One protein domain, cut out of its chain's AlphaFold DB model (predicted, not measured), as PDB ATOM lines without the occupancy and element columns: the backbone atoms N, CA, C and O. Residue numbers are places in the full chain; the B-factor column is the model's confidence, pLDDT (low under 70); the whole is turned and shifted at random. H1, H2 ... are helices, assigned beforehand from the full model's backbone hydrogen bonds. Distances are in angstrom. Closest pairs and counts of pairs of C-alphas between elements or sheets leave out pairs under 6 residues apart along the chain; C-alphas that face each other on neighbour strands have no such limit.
ATOM      1  N   ALA A   2      -0.865 -24.425  13.038       67.94
ATOM      2  CA  ALA A   2       0.237 -23.610  13.584       67.94
ATOM      3  C   ALA A   2       0.925 -22.619  12.609       67.94
ATOM      4  O   ALA A   2       1.438 -21.597  13.048       67.94
ATOM      5  N   LEU A   3       0.964 -22.887  11.295       70.00
ATOM      6  CA  LEU A   3       1.817 -22.110  10.375       70.00
ATOM      7  C   LEU A   3       1.245 -20.732  10.012       70.00
ATOM      8  O   LEU A   3       1.986 -19.756   9.961       70.00
ATOM      9  N   MET A   4      -0.064 -20.641   9.759       71.12
ATOM     10  CA  MET A   4      -0.706 -19.386   9.339       71.12
ATOM     11  C   MET A   4      -0.800 -18.370  10.481       71.12
ATOM     12  O   MET A   4      -0.714 -17.168  10.240       71.12
ATOM     13  N   GLU A   5      -0.941 -18.852  11.714       74.12
ATOM     14  CA  GLU A   5      -0.922 -18.038  12.930       74.12
ATOM     15  C   GLU A   5       0.496 -17.518  13.208       74.12
ATOM     16  O   GLU A   5       0.697 -16.311  13.282       74.12
ATOM     17  N   ALA A   6       1.509 -18.390  13.141       74.06
ATOM     18  CA  ALA A   6       2.917 -17.992  13.208       74.06
ATOM     19  C   ALA A   6       3.327 -17.006  12.088       74.06
ATOM     20  O   ALA A   6       4.149 -16.119  12.312       74.06
ATOM     21  N   ALA A   7       2.721 -17.104  10.897       71.56
ATOM     22  CA  ALA A   7       2.890 -16.113   9.830       71.56
ATOM     23  C   ALA A   7       2.263 -14.750  10.176       71.56
ATOM     24  O   ALA A   7       2.821 -13.717   9.803       71.56
ATOM     25  N   ARG A   8       1.103 -14.726  10.851       72.69
ATOM     26  CA  ARG A   8       0.466 -13.478  11.316       72.69
ATOM     27  C   ARG A   8       1.301 -12.806  12.399       72.69
ATOM     28  O   ARG A   8       1.483 -11.592  12.342       72.69
ATOM     29  N   ASP A   9       1.878 -13.605  13.286       82.69
ATOM     30  CA  ASP A   9       2.728 -13.140  14.382       82.69
ATOM     31  C   ASP A   9       4.164 -12.807  13.937       82.69
ATOM     32  O   ASP A   9       4.995 -12.434  14.761       82.69
ATOM     33  N   ARG A  10       4.469 -12.920  12.631       78.31
ATOM     34  CA  ARG A  10       5.813 -12.727  12.050       78.31
ATOM     35  C   ARG A  10       6.895 -13.550  12.760       78.31
ATOM     36  O   ARG A  10       8.026 -13.104  12.912       78.31
ATOM     37  N   ALA A  11       6.560 -14.772  13.168       82.38
ATOM     38  CA  ALA A  11       7.499 -15.676  13.828       82.38
ATOM     39  C   ALA A  11       8.590 -16.222  12.881       82.38
ATOM     40  O   ALA A  11       9.528 -16.874  13.333       82.38
ATOM     41  N   PHE A  12       8.464 -15.986  11.574       78.75
ATOM     42  CA  PHE A  12       9.446 -16.327  10.549       78.75
ATOM     43  C   PHE A  12       9.380 -15.328   9.388       78.75
ATOM     44  O   PHE A  12       8.309 -14.809   9.065       78.75
ATOM     45  N   ASP A  13      10.513 -15.115   8.721       71.06
ATOM     46  CA  ASP A  13      10.611 -14.208   7.569       71.06
ATOM     47  C   ASP A  13      10.353 -14.920   6.232       71.06
ATOM     48  O   ASP A  13       9.784 -14.336   5.309       71.06
ATOM     49  N   ILE A  14      10.760 -16.191   6.110       74.69
ATOM     50  CA  ILE A  14      10.672 -16.976   4.869       74.69
ATOM     51  C   ILE A  14      10.279 -18.421   5.191       74.69
ATOM     52  O   ILE A  14      10.845 -19.046   6.085       74.69
ATOM     53  N   VAL A  15       9.342 -18.971   4.414       74.56
ATOM     54  CA  VAL A  15       9.006 -20.403   4.409       74.56
ATOM     55  C   VAL A  15       9.366 -20.972   3.049       74.56
ATOM     56  O   VAL A  15       8.910 -20.468   2.025       74.56
ATOM     57  N   ILE A  16      10.166 -22.034   3.048       74.62
ATOM     58  CA  ILE A  16      10.535 -22.773   1.841       74.62
ATOM     59  C   ILE A  16       9.834 -24.127   1.900       74.62
ATOM     60  O   ILE A  16       9.974 -24.857   2.880       74.62
ATOM     61  N   ALA A  17       9.083 -24.464   0.856       71.56
ATOM     62  CA  ALA A  17       8.453 -25.768   0.715       71.56
ATOM     63  C   ALA A  17       8.549 -26.252  -0.732       71.56
ATOM     64  O   ALA A  17       8.484 -25.455  -1.664       71.56
ATOM     65  N   GLU A  18       8.666 -27.569  -0.899       65.12
ATOM     66  CA  GLU A  18       8.700 -28.236  -2.207       65.12
ATOM     67  C   GLU A  18       7.403 -28.012  -3.003       65.12
ATOM     68  O   GLU A  18       7.427 -27.840  -4.218       65.12
ATOM     69  N   ALA A  19       6.261 -27.990  -2.311       65.88
ATOM     70  CA  ALA A  19       4.950 -27.763  -2.900       65.88
ATOM     71  C   ALA A  19       3.963 -27.203  -1.858       65.88
ATOM     72  O   ALA A  19       4.132 -27.393  -0.651       65.88
ATOM     73  N   LEU A  20       2.917 -26.505  -2.315       67.81
ATOM     74  CA  LEU A  20       1.948 -25.834  -1.430       67.81
ATOM     75  C   LEU A  20       1.149 -26.806  -0.548       67.81
ATOM     76  O   LEU A  20       0.784 -26.458   0.571       67.81
ATOM     77  N   ASP A  21       0.921 -28.036  -1.013       68.94
ATOM     78  CA  ASP A  21       0.248 -29.095  -0.249       68.94
ATOM     79  C   ASP A  21       1.082 -29.595   0.947       68.94
ATOM     80  O   ASP A  21       0.557 -30.269   1.841       68.94
ATOM     81  N   ARG A  22       2.377 -29.244   0.989       73.88
ATOM     82  CA  ARG A  22       3.263 -29.433   2.149       73.88
ATOM     83  C   ARG A  22       3.164 -28.298   3.167       73.88
ATOM     84  O   ARG A  22       3.500 -28.520   4.325       73.88
ATOM     85  N   ILE A  23       2.678 -27.127   2.751       72.44
ATOM     86  CA  ILE A  23       2.439 -25.956   3.607       72.44
ATOM     87  C   ILE A  23       1.071 -26.073   4.289       72.44
ATOM     88  O   ILE A  23       0.973 -25.945   5.510       72.44
ATOM     89  N   SER A  24       0.016 -26.354   3.518       73.12
ATOM     90  CA  SER A  24      -1.310 -26.671   4.054       73.12
ATOM     91  C   SER A  24      -2.083 -27.596   3.117       73.12
ATOM     92  O   SER A  24      -2.001 -27.490   1.895       73.12
ATOM     93  N   ARG A  25      -2.858 -28.513   3.705       72.00
ATOM     94  CA  ARG A  25      -3.797 -29.390   2.983       72.00
ATOM     95  C   ARG A  25      -5.218 -28.824   2.945       72.00
ATOM     96  O   ARG A  25      -6.084 -29.423   2.309       72.00
ATOM     97  N   ASP A  26      -5.455 -27.713   3.637       75.62
ATOM     98  CA  ASP A  26      -6.733 -27.016   3.639       75.62
ATOM     99  C   ASP A  26      -6.868 -26.164   2.366       75.62
ATOM    100  O   ASP A  26      -5.960 -25.414   1.999       75.62
ATOM    101  N   GLN A  27      -7.997 -26.291   1.663       69.94
ATOM    102  CA  GLN A  27      -8.246 -25.530   0.435       69.94
ATOM    103  C   GLN A  27      -8.387 -24.026   0.694       69.94
ATOM    104  O   GLN A  27      -8.046 -23.236  -0.187       69.94
ATOM    105  N   GLU A  28      -8.866 -23.624   1.874       74.88
ATOM    106  CA  GLU A  28      -8.996 -22.221   2.261       74.88
ATOM    107  C   GLU A  28      -7.621 -21.584   2.489       74.88
ATOM    108  O   GLU A  28      -7.346 -20.516   1.938       74.88
ATOM    109  N   ASP A  29      -6.724 -22.278   3.194       70.88
ATOM    110  CA  ASP A  29      -5.340 -21.835   3.408       70.88
ATOM    111  C   ASP A  29      -4.585 -21.696   2.082       70.88
ATOM    112  O   ASP A  29      -3.935 -20.680   1.820       70.88
ATOM    113  N   VAL A  30      -4.698 -22.708   1.217       71.50
ATOM    114  CA  VAL A  30      -4.074 -22.706  -0.112       71.50
ATOM    115  C   VAL A  30      -4.607 -21.538  -0.944       71.50
ATOM    116  O   VAL A  30      -3.823 -20.779  -1.513       71.50
ATOM    117  N   ALA A  31      -5.927 -21.326  -0.968       73.25
ATOM    118  CA  ALA A  31      -6.531 -20.199  -1.675       73.25
ATOM    119  C   ALA A  31      -6.104 -18.839  -1.095       73.25
ATOM    120  O   ALA A  31      -5.903 -17.889  -1.852       73.25
ATOM    121  N   ALA A  32      -5.941 -18.728   0.225       73.12
ATOM    122  CA  ALA A  32      -5.469 -17.511   0.879       73.12
ATOM    123  C   ALA A  32      -4.017 -17.171   0.502       73.12
ATOM    124  O   ALA A  32      -3.700 -15.997   0.305       73.12
ATOM    125  N   ILE A  33      -3.153 -18.180   0.333       73.12
ATOM    126  CA  ILE A  33      -1.792 -18.002  -0.196       73.12
ATOM    127  C   ILE A  33      -1.849 -17.522  -1.655       73.12
ATOM    128  O   ILE A  33      -1.195 -16.537  -1.991       73.12
ATOM    129  N   PHE A  34      -2.697 -18.136  -2.493       69.69
ATOM    130  CA  PHE A  34      -2.901 -17.731  -3.896       69.69
ATOM    131  C   PHE A  34      -3.501 -16.330  -4.075       69.69
ATOM    132  O   PHE A  34      -3.287 -15.700  -5.105       69.69
ATOM    133  N   LYS A  35      -4.238 -15.815  -3.085       73.06
ATOM    134  CA  LYS A  35      -4.765 -14.441  -3.104       73.06
ATOM    135  C   LYS A  35      -3.693 -13.377  -2.848       73.06
ATOM    136  O   LYS A  35      -3.986 -12.192  -3.014       73.06
ATOM    137  N   ARG A  36      -2.477 -13.755  -2.434       72.06
ATOM    138  CA  ARG A  36      -1.374 -12.799  -2.289       72.06
ATOM    139  C   ARG A  36      -0.866 -12.397  -3.673       72.06
ATOM    140  O   ARG A  36      -0.629 -13.278  -4.495       72.06
ATOM    141  N   PRO A  37      -0.665 -11.098  -3.929       66.19
ATOM    142  CA  PRO A  37      -0.236 -10.633  -5.238       66.19
ATOM    143  C   PRO A  37       1.127 -11.226  -5.628       66.19
ATOM    144  O   PRO A  37       2.019 -11.352  -4.788       66.19
ATOM    145  N   GLU A  38       1.280 -11.567  -6.910       64.31
ATOM    146  CA  GLU A  38       2.422 -12.324  -7.455       64.31
ATOM    147  C   GLU A  38       3.784 -11.652  -7.214       64.31
ATOM    148  O   GLU A  38       4.788 -12.337  -7.078       64.31
ATOM    149  N   HIS A  39       3.841 -10.323  -7.075       69.56
ATOM    150  CA  HIS A  39       5.093  -9.606  -6.784       69.56
ATOM    151  C   HIS A  39       5.677  -9.909  -5.391       69.56
ATOM    152  O   HIS A  39       6.821  -9.560  -5.120       69.56
ATOM    153  N   LEU A  40       4.898 -10.532  -4.499       67.62
ATOM    154  CA  LEU A  40       5.372 -11.018  -3.200       67.62
ATOM    155  C   LEU A  40       5.940 -12.443  -3.280       67.62
ATOM    156  O   LEU A  40       6.392 -12.977  -2.268       67.62
ATOM    157  N   TRP A  41       5.881 -13.082  -4.450       73.81
ATOM    158  CA  TRP A  41       6.323 -14.453  -4.648       73.81
ATOM    159  C   TRP A  41       7.771 -14.444  -5.117       73.81
ATOM    160  O   TRP A  41       8.106 -13.862  -6.147       73.81
ATOM    161  N   VAL A  42       8.637 -15.114  -4.363       73.44
ATOM    162  CA  VAL A  42      10.028 -15.329  -4.763       73.44
ATOM    163  C   VAL A  42      10.131 -16.727  -5.355       73.44
ATOM    164  O   VAL A  42      10.133 -17.720  -4.629       73.44
ATOM    165  N   THR A  43      10.212 -16.807  -6.681       73.56
ATOM    166  CA  THR A  43      10.464 -18.063  -7.394       73.56
ATOM    167  C   THR A  43      11.964 -18.208  -7.621       73.56
ATOM    168  O   THR A  43      12.593 -17.317  -8.188       73.56
ATOM    169  N   LYS A  44      12.545 -19.329  -7.183       77.88
ATOM    170  CA  LYS A  44      13.951 -19.667  -7.422       77.88
ATOM    171  C   LYS A  44      14.033 -20.988  -8.174       77.88
ATOM    172  O   LYS A  44      13.488 -21.988  -7.716       77.88
ATOM    173  N   GLU A  45      14.734 -20.991  -9.301       75.56
ATOM    174  CA  GLU A  45      15.040 -22.221 -10.026       75.56
ATOM    175  C   GLU A  45      16.107 -23.017  -9.262       75.56
ATOM    176  O   GLU A  45      17.127 -22.468  -8.837       75.56
ATOM    177  N   LEU A  46      15.849 -24.310  -9.048       81.94
ATOM    178  CA  LEU A  46      16.736 -25.235  -8.340       81.94
ATOM    179  C   LEU A  46      17.047 -26.431  -9.257       81.94
ATOM    180  O   LEU A  46      16.364 -27.452  -9.163       81.94
ATOM    181  N   PRO A  47      18.053 -26.314 -10.147       78.75
ATOM    182  CA  PRO A  47      18.399 -27.364 -11.110       78.75
ATOM    183  C   PRO A  47      18.725 -28.705 -10.443       78.75
ATOM    184  O   PRO A  47      18.332 -29.757 -10.934       78.75
ATOM    185  N   ASP A  48      19.355 -28.665  -9.266       81.50
ATOM    186  CA  ASP A  48      19.733 -29.863  -8.506       81.50
ATOM    187  C   ASP A  48      18.525 -30.662  -7.975       81.50
ATOM    188  O   ASP A  48      18.669 -31.824  -7.600       81.50
ATOM    189  N   LEU A  49      17.327 -30.061  -7.941       79.31
ATOM    190  CA  LEU A  49      16.074 -30.714  -7.536       79.31
ATOM    191  C   LEU A  49      15.213 -31.153  -8.729       79.31
ATOM    192  O   LEU A  49      14.084 -31.615  -8.548       79.31
ATOM    193  N   GLN A  50      15.711 -31.009  -9.958       80.31
ATOM    194  CA  GLN A  50      14.966 -31.380 -11.152       80.31
ATOM    195  C   GLN A  50      14.805 -32.906 -11.247       80.31
ATOM    196  O   GLN A  50      15.730 -33.637 -11.589       80.31
ATOM    197  N   MET A  51      13.591 -33.397 -10.983       83.19
ATOM    198  CA  MET A  51      13.275 -34.833 -11.059       83.19
ATOM    199  C   MET A  51      13.036 -35.336 -12.490       83.19
ATOM    200  O   MET A  51      13.152 -36.531 -12.753       83.19
ATOM    201  N   ILE A  52      12.639 -34.447 -13.405       86.94
ATOM    202  CA  ILE A  52      12.257 -34.776 -14.784       86.94
ATOM    203  C   ILE A  52      13.071 -33.897 -15.725       86.94
ATOM    204  O   ILE A  52      13.047 -32.674 -15.590       86.94
TER     205      ILE A  52
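What this domain is: This is residues 2 to 52 of the 323 residues of the protein "Zn_ribbon_recom domain-containing protein" of Tabrizicola piscis (UniProt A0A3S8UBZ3). This domain has little regular structure: three short helices, H1, H2 and H3, make a loose triangle, and the long stretch of residues 35 to 52, with no named element, runs away from it. The printed part has 51 residues, 19 of them in named helices, and no named strand; the class is all helix. It is loose, with a radius of gyration of the C-alphas of 12.5 A, and elongated, spanning 35 by 22 by 21 A.

How they stand to each other: H1, residues 2 to 8, is close but not clearly touching H2, residues 20 to 23; their closest C-alphas, of Leu 3 and Ile 23, are 7.8 A apart. H3, residues 27 to 34, is close but not clearly touching H2, closest at the C-alphas of Leu 20 and Val 30, 6.9 A. H1 and H3 are also close but not clearly touching, closest at the C-alphas of Met 4 and Asp 29, 7.9 A; they run the same way at a tilt of 37 degrees, only just steep. In H1 and H3 every O i to N i+4 pair is within hydrogen-bond range; H2 is too short for one.

Where its parts are: H1 begins at C-alpha 2 (0.237, -23.610, 13.584); H3, 10.4 A long, ends at C-alpha 34 (-2.901, -17.731, -3.896).

The domain as a whole: The C-alphas of Asp 9 and Ile 52 are the farthest apart, 37.5 A. The printed part has no cut; the link H1 to H2 is long, H2 to H3 tight. Residues 35 to 40 and 43 to 48 stand free. Mean pLDDT of the printed part is 73.7, with 11 residues under 70, among them 18 to 21 and 37 to 40.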